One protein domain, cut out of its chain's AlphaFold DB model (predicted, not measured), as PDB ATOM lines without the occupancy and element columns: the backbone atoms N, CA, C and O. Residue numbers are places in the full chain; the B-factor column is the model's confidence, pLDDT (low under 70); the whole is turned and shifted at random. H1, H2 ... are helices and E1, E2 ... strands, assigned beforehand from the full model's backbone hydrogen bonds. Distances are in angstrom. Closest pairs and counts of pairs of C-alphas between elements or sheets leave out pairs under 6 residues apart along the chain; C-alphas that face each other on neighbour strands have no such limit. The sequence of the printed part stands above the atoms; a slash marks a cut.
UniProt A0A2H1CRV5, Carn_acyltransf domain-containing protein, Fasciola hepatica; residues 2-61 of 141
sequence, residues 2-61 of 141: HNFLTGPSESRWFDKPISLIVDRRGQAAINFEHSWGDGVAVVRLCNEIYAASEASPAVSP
ATOM      1  N   HIS A   2     176.105 139.472 124.439       76.38
ATOM      2  CA  HIS A   2     175.586 139.253 125.809       76.38
ATOM      3  C   HIS A   2     176.667 138.873 126.847       76.38
ATOM      4  O   HIS A   2     176.737 139.469 127.914       76.38
ATOM      5  N   ASN A   3     177.608 137.990 126.482       88.31
ATOM      6  CA  ASN A   3     178.723 137.564 127.345       88.31
ATOM      7  C   ASN A   3     179.676 138.695 127.799       88.31
ATOM      8  O   ASN A   3     180.286 138.600 128.867       88.31
ATOM      9  N   PHE A   4     179.839 139.747 126.993       93.19
ATOM     10  CA  PHE A   4     180.746 140.860 127.294       93.19
ATOM     11  C   PHE A   4     180.082 141.945 128.148       93.19
ATOM     12  O   PHE A   4     180.778 142.697 128.825       93.19
ATOM     13  N   LEU A   5     178.746 141.989 128.156       92.56
ATOM     14  CA  LEU A   5     177.965 142.896 128.994       92.56
ATOM     15  C   LEU A   5     177.666 142.265 130.362       92.56
ATOM     16  O   LEU A   5     177.973 142.850 131.397       92.56
ATOM     17  N   THR A   6     177.121 141.047 130.371       91.00
ATOM     18  CA  THR A   6     176.732 140.303 131.581       91.00
ATOM     19  C   THR A   6     177.091 138.823 131.425       91.00
ATOM     20  O   THR A   6     176.244 137.954 131.230       91.00
ATOM     21  N   GLY A   7     178.392 138.522 131.453       90.69
ATOM     22  CA  GLY A   7     178.898 137.144 131.453       90.69
ATOM     23  C   GLY A   7     178.592 136.383 132.753       90.69
ATOM     24  O   GLY A   7     177.867 136.878 133.609       90.69
ATOM     25  N   PRO A   8     179.133 135.170 132.938       90.69
ATOM     26  CA  PRO A   8     179.020 134.460 134.212       90.69
ATOM     27  C   PRO A   8     179.657 135.267 135.355       90.69
ATOM     28  O   PRO A   8     180.775 135.775 135.201       90.69
ATOM     29  N   SER A   9     178.957 135.382 136.486       90.69
ATOM     30  CA  SER A   9     179.350 136.208 137.640       90.69
ATOM     31  C   SER A   9     180.728 135.862 138.202       90.69
ATOM     32  O   SER A   9     181.475 136.740 138.610       90.69
ATOM     33  N   GLU A  10     181.093 134.585 138.168       90.69
ATOM     34  CA  GLU A  10     182.341 134.031 138.692       90.69
ATOM     35  C   GLU A  10     183.583 134.429 137.881       90.69
ATOM     36  O   GLU A  10     184.712 134.190 138.303       90.69
ATOM     37  N   SER A  11     183.384 135.028 136.707       92.50
ATOM     38  CA  SER A  11     184.455 135.404 135.783       92.50
ATOM     39  C   SER A  11     184.607 136.919 135.636       92.50
ATOM     40  O   SER A  11     185.185 137.391 134.652       92.50
ATOM     41  N   ARG A  12     184.032 137.698 136.560       93.75
ATOM     42  CA  ARG A  12     183.971 139.162 136.484       93.75
ATOM     43  C   ARG A  12     184.289 139.795 137.833       93.75
ATOM     44  O   ARG A  12     183.900 139.286 138.877       93.75
ATOM     45  N   TRP A  13     184.951 140.946 137.784       95.44
ATOM     46  CA  TRP A  13     185.129 141.834 138.929       95.44
ATOM     47  C   TRP A  13     184.673 143.234 138.520       95.44
ATOM     48  O   TRP A  13     185.469 144.030 138.030       95.44
ATOM     49  N   PHE A  14     183.375 143.508 138.658       94.31
ATOM     50  CA  PHE A  14     182.752 144.715 138.099       94.31
ATOM     51  C   PHE A  14     183.253 146.024 138.719       94.31
ATOM     52  O   PHE A  14     183.217 147.048 138.054       94.31
ATOM     53  N   ASP A  15     183.798 145.980 139.937       94.94
ATOM     54  CA  ASP A  15     184.382 147.163 140.583       94.94
ATOM     55  C   ASP A  15     185.750 147.555 139.996       94.94
ATOM     56  O   ASP A  15     186.333 148.569 140.384       94.94
ATOM     57  N   LYS A  16     186.329 146.745 139.095       94.69
ATOM     58  CA  LYS A  16     187.548 147.147 138.391       94.69
ATOM     59  C   LYS A  16     187.193 148.197 137.338       94.69
ATOM     60  O   LYS A  16     186.285 147.949 136.549       94.69
ATOM     61  N   PRO A  17     187.968 149.296 137.233       92.81
ATOM     62  CA  PRO A  17     187.717 150.333 136.237       92.81
ATOM     63  C   PRO A  17     187.597 149.782 134.813       92.81
ATOM     64  O   PRO A  17     186.725 150.193 134.054       92.81
ATOM     65  N   ILE A  18     188.466 148.826 134.465       94.12
ATOM     66  CA  ILE A  18     188.577 148.224 133.136       94.12
ATOM     67  C   ILE A  18     188.850 146.724 133.290       94.12
ATOM     68  O   ILE A  18     189.719 146.319 134.064       94.12
ATOM     69  N   SER A  19     188.140 145.909 132.515       95.06
ATOM     70  CA  SER A  19     188.334 144.466 132.373       95.06
ATOM     71  C   SER A  19     188.419 144.094 130.892       95.06
ATOM     72  O   SER A  19     187.447 144.252 130.155       95.06
ATOM     73  N   LEU A  20     189.565 143.564 130.457       95.62
ATOM     74  CA  LEU A  20     189.713 142.949 129.135       95.62
ATOM     75  C   LEU A  20     189.235 141.496 129.200       95.62
ATOM     76  O   LEU A  20     189.761 140.694 129.971       95.62
ATOM     77  N   ILE A  21     188.244 141.158 128.384       95.81
ATOM     78  CA  ILE A  21     187.665 139.818 128.313       95.81
ATOM     79  C   ILE A  21     188.041 139.224 126.966       95.81
ATOM     80  O   ILE A  21     187.715 139.813 125.942       95.81
ATOM     81  N   VAL A  22     188.661 138.043 126.976       94.69
ATOM     82  CA  VAL A  22     188.921 137.235 125.778       94.69
ATOM     83  C   VAL A  22     188.201 135.903 125.942       94.69
ATOM     84  O   VAL A  22     188.375 135.217 126.952       94.69
ATOM     85  N   ASP A  23     187.342 135.554 124.990       93.69
ATOM     86  CA  ASP A  23     186.605 134.296 125.026       93.69
ATOM     87  C   ASP A  23     187.367 133.145 124.347       93.69
ATOM     88  O   ASP A  23     188.409 133.320 123.716       93.69
ATOM     89  N   ARG A  24     186.832 131.925 124.466       92.31
ATOM     90  CA  ARG A  24     187.449 130.720 123.880       92.31
ATOM     91  C   ARG A  24     187.494 130.722 122.349       92.31
ATOM     92  O   ARG A  24     188.180 129.883 121.777       92.31
ATOM     93  N   ARG A  25     186.738 131.601 121.689       92.19
ATOM     94  CA  ARG A  25     186.741 131.772 120.231       92.19
ATOM     95  C   ARG A  25     187.732 132.853 119.792       92.19
ATOM     96  O   ARG A  25     187.821 133.120 118.601       92.19
ATOM     97  N   GLY A  26     188.454 133.465 120.734       91.06
ATOM     98  CA  GLY A  26     189.372 134.569 120.473       91.06
ATOM     99  C   GLY A  26     188.676 135.919 120.310       91.06
ATOM    100  O   GLY A  26     189.325 136.884 119.920       91.06
ATOM    101  N   GLN A  27     187.374 136.027 120.602       93.38
ATOM    102  CA  GLN A  27     186.696 137.321 120.602       93.38
ATOM    103  C   GLN A  27     187.081 138.096 121.859       93.38
ATOM    104  O   GLN A  27     187.027 137.553 122.965       93.38
ATOM    105  N   ALA A  28     187.423 139.369 121.688       94.31
ATOM    106  CA  ALA A  28     187.824 140.243 122.777       94.31
ATOM    107  C   ALA A  28     186.892 141.449 122.920       94.31
ATOM    108  O   ALA A  28     186.380 141.973 121.930       94.31
ATOM    109  N   ALA A  29     186.687 141.903 124.155       95.00
ATOM    110  CA  ALA A  29     185.991 143.150 124.450       95.00
ATOM    111  C   ALA A  29     186.483 143.760 125.765       95.00
ATOM    112  O   ALA A  29     186.955 143.051 126.656       95.00
ATOM    113  N   ILE A  30     186.305 145.074 125.901       94.94
ATOM    114  CA  ILE A  30     186.492 145.777 127.168       94.94
ATOM    115  C   ILE A  30     185.137 145.942 127.859       94.94
ATOM    116  O   ILE A  30     184.190 146.474 127.281       94.94
ATOM    117  N   ASN A  31     185.064 145.502 129.112       94.81
ATOM    118  CA  ASN A  31     184.006 145.848 130.053       94.81
ATOM    119  C   ASN A  31     184.571 146.879 131.037       94.81
ATOM    120  O   ASN A  31     185.684 146.695 131.529       94.81
ATOM    121  N   PHE A  32     183.855 147.970 131.291       94.31
ATOM    122  CA  PHE A  32     184.347 149.051 132.143       94.31
ATOM    123  C   PHE A  32     183.266 149.531 133.109       94.31
ATOM    124  O   PHE A  32     182.073 149.494 132.799       94.31
ATOM    125  N   GLU A  33     183.707 149.966 134.283       94.94
ATOM    126  CA  GLU A  33     182.868 150.606 135.294       94.94
ATOM    127  C   GLU A  33     182.661 152.082 134.904       94.94
ATOM    128  O   GLU A  33     183.583 152.717 134.403       94.94
ATOM    129  N   HIS A  34     181.457 152.634 135.057       91.69
ATOM    130  CA  HIS A  34     181.107 153.933 134.461       91.69
ATOM    131  C   HIS A  34     181.404 155.134 135.385       91.69
ATOM    132  O   HIS A  34     181.441 156.275 134.926       91.69
ATOM    133  N   SER A  35     181.583 154.937 136.691       91.50
ATOM    134  CA  SER A  35     181.675 156.041 137.655       91.50
ATOM    135  C   SER A  35     182.965 156.862 137.549       91.50
ATOM    136  O   SER A  35     182.963 158.043 137.895       91.50
ATOM    137  N   TRP A  36     184.060 156.270 137.063       87.81
ATOM    138  CA  TRP A  36     185.382 156.908 137.064       87.81
ATOM    139  C   TRP A  36     185.712 157.697 135.790       87.81
ATOM    140  O   TRP A  36     186.685 158.455 135.791       87.81
ATOM    141  N   GLY A  37     184.955 157.534 134.702       81.50
ATOM    142  CA  GLY A  37     185.312 158.124 133.412       81.50
ATOM    143  C   GLY A  37     184.204 158.074 132.368       81.50
ATOM    144  O   GLY A  37     183.163 157.447 132.553       81.50
ATOM    145  N   ASP A  38     184.438 158.760 131.251       86.12
ATOM    146  CA  ASP A  38     183.551 158.715 130.093       86.12
ATOM    147  C   ASP A  38     183.925 157.581 129.122       86.12
ATOM    148  O   ASP A  38     185.020 157.008 129.149       86.12
ATOM    149  N   GLY A  39     183.001 157.261 128.215       87.69
ATOM    150  CA  GLY A  39     183.238 156.253 127.184       87.69
ATOM    151  C   GLY A  39     184.293 156.655 126.145       87.69
ATOM    152  O   GLY A  39     184.798 155.782 125.443       87.69
ATOM    153  N   VAL A  40     184.662 157.937 126.029       91.81
ATOM    154  CA  VAL A  40     185.607 158.412 125.003       91.81
ATOM    155  C   VAL A  40     187.015 157.919 125.311       91.81
ATOM    156  O   VAL A  40     187.696 157.403 124.418       91.81
ATOM    157  N   ALA A  41     187.436 158.014 126.575       90.62
ATOM    158  CA  ALA A  41     188.726 157.487 127.015       90.62
ATOM    159  C   ALA A  41     188.832 155.971 126.777       90.62
ATOM    160  O   ALA A  41     189.846 155.484 126.270       90.62
ATOM    161  N   VAL A  42     187.761 155.230 127.074       93.00
ATOM    162  CA  VAL A  42     187.715 153.772 126.891       93.00
ATOM    163  C   VAL A  42     187.751 153.392 125.410       93.00
ATOM    164  O   VAL A  42     188.513 152.506 125.029       93.00
ATOM    165  N   VAL A  43     186.994 154.083 124.551       94.31
ATOM    166  CA  VAL A  43     187.023 153.849 123.096       94.31
ATOM    167  C   VAL A  43     188.414 154.117 122.524       94.31
ATOM    168  O   VAL A  43     188.898 153.340 121.699       94.31
ATOM    169  N   ARG A  44     189.091 155.177 122.979       94.69
ATOM    170  CA  ARG A  44     190.469 155.454 122.566       94.69
ATOM    171  C   ARG A  44     191.417 154.325 122.973       94.69
ATOM    172  O   ARG A  44     192.169 153.855 122.125       94.69
ATOM    173  N   LEU A  45     191.339 153.858 124.220       93.75
ATOM    174  CA  LEU A  45     192.135 152.726 124.699       93.75
ATOM    175  C   LEU A  45     191.890 151.462 123.859       93.75
ATOM    176  O   LEU A  45     192.849 150.820 123.439       93.75
ATOM    177  N   CYS A  46     190.626 151.125 123.576       94.94
ATOM    178  CA  CYS A  46     190.275 149.994 122.713       94.94
ATOM    179  C   CYS A  46     190.950 150.098 121.340       94.94
ATOM    180  O   CYS A  46     191.543 149.128 120.872       94.94
ATOM    181  N   ASN A  47     190.871 151.272 120.707       95.69
ATOM    182  CA  ASN A  47     191.442 151.500 119.381       95.69
ATOM    183  C   ASN A  47     192.971 151.388 119.388       95.69
ATOM    184  O   ASN A  47     193.537 150.803 118.468       95.69
ATOM    185  N   GLU A  48     193.634 151.927 120.413       96.12
ATOM    186  CA  GLU A  48     195.094 151.861 120.543       96.12
ATOM    187  C   GLU A  48     195.574 150.422 120.784       96.12
ATOM    188  O   GLU A  48     196.506 149.979 120.114       96.12
ATOM    189  N   ILE A  49     194.905 149.666 121.667       95.19
ATOM    190  CA  ILE A  49     195.216 148.246 121.902       95.19
ATOM    191  C   ILE A  49     195.036 147.441 120.615       95.19
ATOM    192  O   ILE A  49     195.935 146.686 120.254       95.19
ATOM    193  N   TYR A  50     193.909 147.623 119.920       95.44
ATOM    194  CA  TYR A  50     193.622 146.911 118.674       95.44
ATOM    195  C   TYR A  50     194.653 147.234 117.587       95.44
ATOM    196  O   TYR A  50     195.222 146.335 116.975       95.44
ATOM    197  N   ALA A  51     194.947 148.519 117.371       96.38
ATOM    198  CA  ALA A  51     195.932 148.926 116.375       96.38
ATOM    199  C   ALA A  51     197.326 148.361 116.691       96.38
ATOM    200  O   ALA A  51     198.007 147.878 115.789       96.38
ATOM    201  N   ALA A  52     197.741 148.384 117.962       95.62
ATOM    202  CA  ALA A  52     199.029 147.843 118.384       95.62
ATOM    203  C   ALA A  52     199.097 146.313 118.244       95.62
ATOM    204  O   ALA A  52     200.106 145.800 117.757       95.62
ATOM    205  N   SER A  53     198.039 145.589 118.632       93.31
ATOM    206  CA  SER A  53     198.009 144.125 118.548       93.31
ATOM    207  C   SER A  53     198.040 143.621 117.110       93.31
ATOM    208  O   SER A  53     198.684 142.610 116.847       93.31
ATOM    209  N   GLU A  54     197.389 144.333 116.188       93.56
ATOM    210  CA  GLU A  54     197.371 143.974 114.765       93.56
ATOM    211  C   GLU A  54     198.662 144.383 114.042       93.56
ATOM    212  O   GLU A  54     199.176 143.632 113.217       93.56
ATOM    213  N   ALA A  55     199.210 145.566 114.341       95.88
ATOM    214  CA  ALA A  55     200.395 146.070 113.645       95.88
ATOM    215  C   ALA A  55     201.703 145.416 114.119       95.88
ATOM    216  O   ALA A  55     202.640 145.279 113.333       95.88
ATOM    217  N   SER A  56     201.792 145.060 115.403       94.06
ATOM    218  CA  SER A  56     203.007 144.517 116.017       94.06
ATOM    219  C   SER A  56     202.655 143.530 117.139       94.06
ATOM    220  O   SER A  56     202.881 143.834 118.317       94.06
ATOM    221  N   PRO A  57     202.115 142.343 116.807       92.00
ATOM    222  CA  PRO A  57     201.768 141.344 117.807       92.00
ATOM    223  C   PRO A  57     203.006 140.933 118.606       92.00
ATOM    224  O   PRO A  57     204.052 140.613 118.047       92.00
ATOM    225  N   ALA A  58     202.880 140.924 119.934       90.62
ATOM    226  CA  ALA A  58     203.983 140.551 120.822       90.62
ATOM    227  C   ALA A  58     204.372 139.066 120.702       90.62
ATOM    228  O   ALA A  58     205.492 138.700 121.048       90.62
ATOM    229  N   VAL A  59     203.440 138.221 120.249       87.69
ATOM    230  CA  VAL A  59     203.612 136.776 120.059       87.69
ATOM    231  C   VAL A  59     202.828 136.311 118.829       87.69
ATOM    232  O   VAL A  59     201.701 136.759 118.607       87.69
ATOM    233  N   SER A  60     203.398 135.393 118.047       86.62
ATOM    234  CA  SER A  60     202.712 134.678 116.964       86.62
ATOM    235  C   SER A  60     202.098 133.365 117.474       86.62
ATOM    236  O   SER A  60     202.645 132.745 118.390       86.62
ATOM    237  N   PRO A  61     201.017 132.848 116.854       83.00
ATOM    238  CA  PRO A  61     200.508 131.502 117.137       83.00
ATOM    239  C   PRO A  61     201.561 130.390 116.998       83.00
ATOM    240  O   PRO A  61     201.433 129.336 117.618       83.00
TER     241      PRO A  61
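This is residues 2 to 61 of the 141 residues of the protein "Carn_acyltransf domain-containing protein" of Fasciola hepatica (UniProt A0A2H1CRV5). A two-strand hairpin, E1 and E2, makes the middle of this domain; the short helix H1 sits near E2, and the chain folds back after E2 into the long helix H2, whose residues 39 to 50 run past the hairpin, mainly near E2. Residues 51 to 61, the last part of H2 and the tail after it, stick out from this body. The printed part has 60 residues, with two named helices and two named strands in the order H1, E1, E2, H2; the sheet has the order E1 - E2 and is antiparallel, and the class is mixed, helices and strands. The whole is only just loose, close to compact, with a radius of gyration of the C-alphas of 12.8 A and spans of 33 by 27 by 17 A.

H1, residues 2 to 5, comes closest to E2, residues 28 to 32, at the C-alphas of Phe 4 and Ala 29, 6.4 A apart. The closest C-alphas of H1 and E1, residues 18 to 22, are those of Phe 4 and Ile 21, 7.1 A apart. E1 and E2 form a hairpin of antiparallel neighbour strands, with 159 degrees between their N-to-C directions. C-alphas 18 and 32 face each other at 4.4 A, and so do C-alphas 22 and 28, at 4.4 A. Within hydrogen-bond range are N 19 and O 31, 2.8 A apart, and N 29 and O 21, 2.9 A apart. H2, residues 39 to 55, has its closest C-alpha to E2 at Cys 46, 7.2 A from that of Ile 30. E1 and H2 are only just apart, their closest C-alphas 8.4 A from each other. H1 and H2 are apart. Every O i to N i+4 pair of H2 is within hydrogen-bond range; H1 is too short for such a pair.

H1 begins at C-alpha 2, at (175.586, 139.253, 125.809), and has four residues. E1 measures 13.2 A from first to last C-alpha and E2 13.3 A; E1 begins at C-alpha 18, at (188.577, 148.224, 133.136). H2 has 17 residues and measures 24.1 A, ending at C-alpha 55, at (200.395, 146.070, 113.645).

The C-alphas farthest apart in the domain are those of Ser 35 and Pro 61, 37.1 A. Without residues 51 to 61, which stand free, the body spans 26 by 23 by 15 A. The link from H1 to E1, 12 residues, is long; that from E1 to E2 is tight, and that from E2 to H2 is short. The printed part has no cut. Its mean pLDDT is 92.3, and no printed residue is under 70.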